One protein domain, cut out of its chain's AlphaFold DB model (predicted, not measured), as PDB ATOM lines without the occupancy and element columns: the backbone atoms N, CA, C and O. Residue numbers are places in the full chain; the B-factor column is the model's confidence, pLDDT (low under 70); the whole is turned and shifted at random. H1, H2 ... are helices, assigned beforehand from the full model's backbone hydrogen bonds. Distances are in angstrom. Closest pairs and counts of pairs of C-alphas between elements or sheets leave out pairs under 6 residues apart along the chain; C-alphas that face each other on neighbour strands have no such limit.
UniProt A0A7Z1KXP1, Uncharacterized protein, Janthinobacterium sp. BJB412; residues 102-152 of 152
ATOM      1  N   ARG A 102      -6.560  -6.637 247.548       98.62
ATOM      2  CA  ARG A 102      -6.811  -7.879 246.793       98.62
ATOM      3  C   ARG A 102      -7.646  -8.875 247.597       98.62
ATOM      4  O   ARG A 102      -8.523  -9.524 247.027       98.62
ATOM      5  N   LEU A 103      -7.397  -8.992 248.904       98.44
ATOM      6  CA  LEU A 103      -8.189  -9.848 249.790       98.44
ATOM      7  C   LEU A 103      -9.631  -9.346 249.887       98.44
ATOM      8  O   LEU A 103     -10.556 -10.119 249.634       98.44
ATOM      9  N   TYR A 104      -9.827  -8.046 250.116       98.50
ATOM     10  CA  TYR A 104     -11.143  -7.407 250.114       98.50
ATOM     11  C   TYR A 104     -11.918  -7.672 248.814       98.50
ATOM     12  O   TYR A 104     -13.078  -8.093 248.843       98.50
ATOM     13  N   GLU A 105     -11.278  -7.499 247.655       98.31
ATOM     14  CA  GLU A 105     -11.887  -7.794 246.355       98.31
ATOM     15  C   GLU A 105     -12.234  -9.278 246.194       98.31
ATOM     16  O   GLU A 105     -13.273  -9.611 245.620       98.31
ATOM     17  N   SER A 106     -11.386 -10.180 246.693       97.69
ATOM     18  CA  SER A 106     -11.621 -11.624 246.617       97.69
ATOM     19  C   SER A 106     -12.840 -12.048 247.444       97.69
ATOM     20  O   SER A 106     -13.690 -12.785 246.941       97.69
ATOM     21  N   VAL A 107     -12.995 -11.501 248.656       97.31
ATOM     22  CA  VAL A 107     -14.154 -11.735 249.529       97.31
ATOM     23  C   VAL A 107     -15.411 -11.107 248.930       97.31
ATOM     24  O   VAL A 107     -16.466 -11.738 248.913       97.31
ATOM     25  N   THR A 108     -15.302  -9.910 248.351       96.88
ATOM     26  CA  THR A 108     -16.415  -9.250 247.648       96.88
ATOM     27  C   THR A 108     -16.907 -10.094 246.466       96.88
ATOM     28  O   THR A 108     -18.110 -10.294 246.301       96.88
ATOM     29  N   LYS A 109     -15.987 -10.656 245.667       96.19
ATOM     30  CA  LYS A 109     -16.321 -11.568 244.557       96.19
ATOM     31  C   LYS A 109     -16.953 -12.866 245.059       96.19
ATOM     32  O   LYS A 109     -17.935 -13.323 244.477       96.19
ATOM     33  N   ALA A 110     -16.425 -13.439 246.142       93.62
ATOM     34  CA  ALA A 110     -17.002 -14.626 246.764       93.62
ATOM     35  C   ALA A 110     -18.441 -14.359 247.233       93.62
ATOM     36  O   ALA A 110     -19.339 -15.133 246.915       93.62
ATOM     37  N   LEU A 111     -18.680 -13.225 247.895       93.00
ATOM     38  CA  LEU A 111     -20.004 -12.809 248.353       93.00
ATOM     39  C   LEU A 111     -20.981 -12.588 247.184       93.00
ATOM     40  O   LEU A 111     -22.128 -13.026 247.249       93.00
ATOM     41  N   ALA A 112     -20.530 -11.976 246.085       91.69
ATOM     42  CA  ALA A 112     -21.343 -11.825 244.877       91.69
ATOM     43  C   ALA A 112     -21.705 -13.184 244.243       91.69
ATOM     44  O   ALA A 112     -22.831 -13.378 243.794       91.69
ATOM     45  N   GLY A 113     -20.782 -14.153 244.257       89.31
ATOM     46  CA  GLY A 113     -21.022 -15.513 243.754       89.31
ATOM     47  C   GLY A 113     -21.971 -16.362 244.614       89.31
ATOM     48  O   GLY A 113     -22.489 -17.377 244.138       89.31
ATOM     49  N   VAL A 114     -22.202 -15.951 245.863       86.38
ATOM     50  CA  VAL A 114     -23.124 -16.568 246.833       86.38
ATOM     51  C   VAL A 114     -24.562 -16.069 246.621       86.38
ATOM     52  O   VAL A 114     -25.501 -16.830 246.829       86.38
ATOM     53  N   ALA A 115     -24.755 -14.847 246.105       73.81
ATOM     54  CA  ALA A 115     -26.049 -14.151 246.000       73.81
ATOM     55  C   ALA A 115     -27.129 -14.796 245.092       73.81
ATOM     56  O   ALA A 115     -28.207 -14.233 244.928       73.81
ATOM     57  N   GLY A 116     -26.882 -15.975 244.518       70.50
ATOM     58  CA  GLY A 116     -27.852 -16.733 243.717       70.50
ATOM     59  C   GLY A 116     -27.835 -18.239 243.978       70.50
ATOM     60  O   GLY A 116     -28.422 -18.999 243.212       70.50
ATOM     61  N   LYS A 117     -27.137 -18.689 245.024       78.50
ATOM     62  CA  LYS A 117     -27.041 -20.102 245.402       78.50
ATOM     63  C   LYS A 117     -27.735 -20.307 246.746       78.50
ATOM     64  O   LYS A 117     -27.745 -19.411 247.583       78.50
ATOM     65  N   THR A 118     -28.299 -21.491 246.980       68.44
ATOM     66  CA  THR A 118     -28.723 -21.921 248.324       68.44
ATOM     67  C   THR A 118     -27.475 -22.192 249.156       68.44
ATOM     68  O   THR A 118     -27.019 -23.324 249.280       68.44
ATOM     69  N   THR A 119     -26.846 -21.124 249.618       71.12
ATOM     70  CA  THR A 119     -25.638 -21.159 250.435       71.12
ATOM     71  C   THR A 119     -25.982 -21.097 251.907       71.12
ATOM     72  O   THR A 119     -26.899 -20.383 252.315       71.12
ATOM     73  N   ASP A 120     -25.201 -21.818 252.706       84.00
ATOM     74  CA  ASP A 120     -25.332 -21.844 254.155       84.00
ATOM     75  C   ASP A 120     -25.216 -20.428 254.732       84.00
ATOM     76  O   ASP A 120     -24.213 -19.733 254.535       84.00
ATOM     77  N   ALA A 121     -26.228 -20.007 255.498       85.69
ATOM     78  CA  ALA A 121     -26.266 -18.693 256.145       85.69
ATOM     79  C   ALA A 121     -25.024 -18.428 257.022       85.69
ATOM     80  O   ALA A 121     -24.563 -17.293 257.151       85.69
ATOM     81  N   SER A 122     -24.436 -19.488 257.586       89.50
ATOM     82  CA  SER A 122     -23.195 -19.426 258.363       89.50
ATOM     83  C   SER A 122     -21.976 -19.052 257.509       89.50
ATOM     84  O   SER A 122     -21.113 -18.307 257.978       89.50
ATOM     85  N   GLY A 123     -21.907 -19.520 256.260       91.56
ATOM     86  CA  GLY A 123     -20.851 -19.172 255.310       91.56
ATOM     87  C   GLY A 123     -20.950 -17.714 254.875       91.56
ATOM     88  O   GLY A 123     -19.959 -16.987 254.901       91.56
ATOM     89  N   GLN A 124     -22.165 -17.247 254.582       92.94
ATOM     90  CA  GLN A 124     -22.405 -15.848 254.234       92.94
ATOM     91  C   GLN A 124     -22.056 -14.898 255.393       92.94
ATOM     92  O   GLN A 124     -21.405 -13.875 255.184       92.94
ATOM     93  N   ALA A 125     -22.410 -15.255 256.633       93.62
ATOM     94  CA  ALA A 125     -22.049 -14.471 257.814       93.62
ATOM     95  C   ALA A 125     -20.527 -14.376 258.031       93.62
ATOM     96  O   ALA A 125     -20.038 -13.343 258.488       93.62
ATOM     97  N   ARG A 126     -19.760 -15.426 257.693       95.50
ATOM     98  CA  ARG A 126     -18.286 -15.385 257.731       95.50
ATOM     99  C   ARG A 126     -17.738 -14.380 256.723       95.50
ATOM    100  O   ARG A 126     -17.033 -13.473 257.141       95.50
ATOM    101  N   LEU A 127     -18.180 -14.453 255.467       95.50
ATOM    102  CA  LEU A 127     -17.745 -13.525 254.416       95.50
ATOM    103  C   LEU A 127     -18.016 -12.058 254.773       95.50
ATOM    104  O   LEU A 127     -17.173 -11.202 254.529       95.50
ATOM    105  N   TYR A 128     -19.158 -11.750 255.395       96.62
ATOM    106  CA  TYR A 128     -19.425 -10.387 255.866       96.62
ATOM    107  C   TYR A 128     -18.490  -9.939 256.992       96.62
ATOM    108  O   TYR A 128     -18.146  -8.758 257.057       96.62
ATOM    109  N   ARG A 129     -18.087 -10.836 257.900       97.69
ATOM    110  CA  ARG A 129     -17.099 -10.496 258.935       97.69
ATOM    111  C   ARG A 129     -15.738 -10.227 258.309       97.69
ATOM    112  O   ARG A 129     -15.180  -9.171 258.587       97.69
ATOM    113  N   ASP A 130     -15.293 -11.103 257.415       97.88
ATOM    114  CA  ASP A 130     -14.007 -10.980 256.724       97.88
ATOM    115  C   ASP A 130     -13.960  -9.680 255.899       97.88
ATOM    116  O   ASP A 130     -13.003  -8.914 255.972       97.88
ATOM    117  N   LEU A 131     -15.046  -9.344 255.191       97.88
ATOM    118  CA  LEU A 131     -15.160  -8.092 254.434       97.88
ATOM    119  C   LEU A 131     -15.026  -6.855 255.333       97.88
ATOM    120  O   LEU A 131     -14.312  -5.910 254.992       97.88
ATOM    121  N   ASN A 132     -15.692  -6.861 256.491       98.31
ATOM    122  CA  ASN A 132     -15.602  -5.770 257.461       98.31
ATOM    123  C   ASN A 132     -14.209  -5.665 258.097       98.31
ATOM    124  O   ASN A 132     -13.763  -4.560 258.408       98.31
ATOM    125  N   GLU A 133     -13.536  -6.791 258.322       98.62
ATOM    126  CA  GLU A 133     -12.168  -6.833 258.835       98.62
ATOM    127  C   GLU A 133     -11.191  -6.223 257.828       98.62
ATOM    128  O   GLU A 133     -10.516  -5.246 258.157       98.62
ATOM    129  N   HIS A 134     -11.221  -6.680 256.573       98.56
ATOM    130  CA  HIS A 134     -10.368  -6.136 255.518       98.56
ATOM    131  C   HIS A 134     -10.604  -4.638 255.291       98.56
ATOM    132  O   HIS A 134      -9.660  -3.866 255.127       98.56
ATOM    133  N   GLN A 135     -11.856  -4.177 255.363       98.50
ATOM    134  CA  GLN A 135     -12.165  -2.750 255.264       98.50
ATOM    135  C   GLN A 135     -11.532  -1.929 256.402       98.50
ATOM    136  O   GLN A 135     -11.023  -0.831 256.157       98.50
ATOM    137  N   LYS A 136     -11.548  -2.435 257.640       98.69
ATOM    138  CA  LYS A 136     -10.902  -1.768 258.782       98.69
ATOM    139  C   LYS A 136      -9.385  -1.741 258.627       98.69
ATOM    140  O   LYS A 136      -8.784  -0.698 258.877       98.69
ATOM    141  N   ASN A 137      -8.793  -2.839 258.168       98.56
ATOM    142  CA  ASN A 137      -7.355  -2.943 257.927       98.56
ATOM    143  C   ASN A 137      -6.896  -1.966 256.833       98.56
ATOM    144  O   ASN A 137      -5.920  -1.244 257.006       98.56
ATOM    145  N   ILE A 138      -7.646  -1.843 255.736       98.62
ATOM    146  CA  ILE A 138      -7.369  -0.843 254.690       98.62
ATOM    147  C   ILE A 138      -7.371   0.577 255.279       98.62
ATOM    148  O   ILE A 138      -6.483   1.385 254.997       98.62
ATOM    149  N   GLN A 139      -8.350   0.899 256.128       98.56
ATOM    150  CA  GLN A 139      -8.437   2.215 256.766       98.56
ATOM    151  C   GLN A 139      -7.284   2.478 257.742       98.56
ATOM    152  O   GLN A 139      -6.757   3.598 257.763       98.56
ATOM    153  N   SER A 140      -6.880   1.479 258.535       98.50
ATOM    154  CA  SER A 140      -5.748   1.609 259.457       98.50
ATOM    155  C   SER A 140      -4.436   1.782 258.696       98.50
ATOM    156  O   SER A 140      -3.710   2.731 258.988       98.50
ATOM    157  N   LEU A 141      -4.187   0.987 257.651       98.44
ATOM    158  CA  LEU A 141      -3.008   1.110 256.789       98.44
ATOM    159  C   LEU A 141      -2.923   2.500 256.146       98.44
ATOM    160  O   LEU A 141      -1.884   3.157 256.209       98.44
ATOM    161  N   HIS A 142      -4.032   3.027 255.619       98.31
ATOM    162  CA  HIS A 142      -4.071   4.405 255.119       98.31
ATOM    163  C   HIS A 142      -3.755   5.446 256.198       98.31
ATOM    164  O   HIS A 142      -3.080   6.443 255.922       98.31
ATOM    165  N   ALA A 143      -4.256   5.260 257.420       98.06
ATOM    166  CA  ALA A 143      -3.954   6.160 258.523       98.06
ATOM    167  C   ALA A 143      -2.472   6.105 258.910       98.06
ATOM    168  O   ALA A 143      -1.891   7.151 259.193       98.06
ATOM    169  N   GLU A 144      -1.856   4.927 258.885       96.94
ATOM    170  CA  GLU A 144      -0.437   4.756 259.177       96.94
ATOM    171  C   GLU A 144       0.469   5.349 258.106       96.94
ATOM    172  O   GLU A 144       1.422   6.044 258.455       96.94
ATOM    173  N   ILE A 145       0.144   5.158 256.826       96.75
ATOM    174  CA  ILE A 145       0.885   5.762 255.712       96.75
ATOM    175  C   ILE A 145       0.894   7.289 255.848       96.75
ATOM    176  O   ILE A 145       1.940   7.913 255.709       96.75
ATOM    177  N   ARG A 146      -0.245   7.903 256.199       96.44
ATOM    178  CA  ARG A 146      -0.335   9.362 256.407       96.44
ATOM    179  C   ARG A 146       0.486   9.880 257.589       96.44
ATOM    180  O   ARG A 146       0.766  11.073 257.635       96.44
ATOM    181  N   ARG A 147       0.811   9.030 258.568       95.50
ATOM    182  CA  ARG A 147       1.616   9.417 259.739       95.50
ATOM    183  C   ARG A 147       3.110   9.423 259.445       95.50
ATOM    184  O   ARG A 147       3.841  10.063 260.193       95.50
ATOM    185  N   ILE A 148       3.554   8.717 258.404       93.88
ATOM    186  CA  ILE A 148       4.958   8.740 258.005       93.88
ATOM    187  C   ILE A 148       5.227  10.097 257.344       93.88
ATOM    188  O   ILE A 148       4.568  10.431 256.355       93.88
ATOM    189  N   PRO A 149       6.147  10.910 257.888       85.94
ATOM    190  CA  PRO A 149       6.498  12.176 257.273       85.94
ATOM    191  C   PRO A 149       7.101  11.911 255.891       85.94
ATOM    192  O   PRO A 149       8.032  11.122 255.751       85.94
ATOM    193  N   ALA A 150       6.572  12.574 254.862       74.00
ATOM    194  CA  ALA A 150       7.212  12.563 253.554       74.00
ATOM    195  C   ALA A 150       8.621  13.150 253.702       74.00
ATOM    196  O   ALA A 150       8.771  14.223 254.298       74.00
ATOM    197  N   ALA A 151       9.631  12.448 253.180       65.12
ATOM    198  CA  ALA A 151      10.977  12.992 253.066       65.12
ATOM    199  C   ALA A 151      10.879  14.333 252.316       65.12
ATOM    200  O   ALA A 151      10.425  14.370 251.171       65.12
ATOM    201  N   ARG A 152      11.177  15.432 253.017       53.31
ATOM    202  CA  ARG A 152      11.218  16.783 252.446       53.31
ATOM    203  C   ARG A 152      12.553  17.030 251.771       53.31
ATOM    204  O   ARG A 152      13.568  16.573 252.338       53.31
TER     205      ARG A 152
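This is residues 102 to 152 of the 152 residues of an uncharacterized protein of Janthinobacterium sp. BJB412 (UniProt A0A7Z1KXP1). What shape do these atoms make? They make a lopsided helical hairpin: the shorter helix H1 runs one way, a loop turns the chain round, and the much longer helix H2 folds back beside it and runs on well past it. Residues 139 to 152, the last part of H2 and the tail after it, stick out alone and make much of the rod's length. What is it built of? The printed part has 51 residues with two named helices, H1 then H2, and no named strand; its class is all helix. How spread out is it? It is extended, with a radius of gyration of the C-alphas of 15.5 A and spans of 56 by 15 by 10 A.

How does H1, residues 102 to 114, stand to H2, residues 121 to 147? They touch, and the closest C-alphas are those of Tyr 104 and His 134, 5.6 A apart. Their lines stand at a shallow tilt of 23 degrees and they run opposite ways, as a helical hairpin. Which part of H2 takes part? H2 touches H1 with residues 124 to 135 alone. What do the backbones show? In H1 and H2 every O i to N i+4 pair is within hydrogen-bond range.

Where does H1 lie? It begins at C-alpha 102, at (-6.811, -7.879, 246.793), and its 13 residues measure 18.5 A from first to last C-alpha. Where does H2 lie? Its 27 residues run from C-alpha 121, at (-26.266, -18.693, 256.145), to C-alpha 147, at (1.616, 9.417, 259.739), a length of 39.8 A.

How large is it? The two C-alphas farthest apart are those of Thr 118 and Arg 152, at 55.8 A. Is it continuous? The printed part has no cut, and the link from H1 to H2, 6 residues, is short. Where is confidence low? The mean pLDDT of the printed part is 91.3, and residues 118, 151 and 152 are under 70.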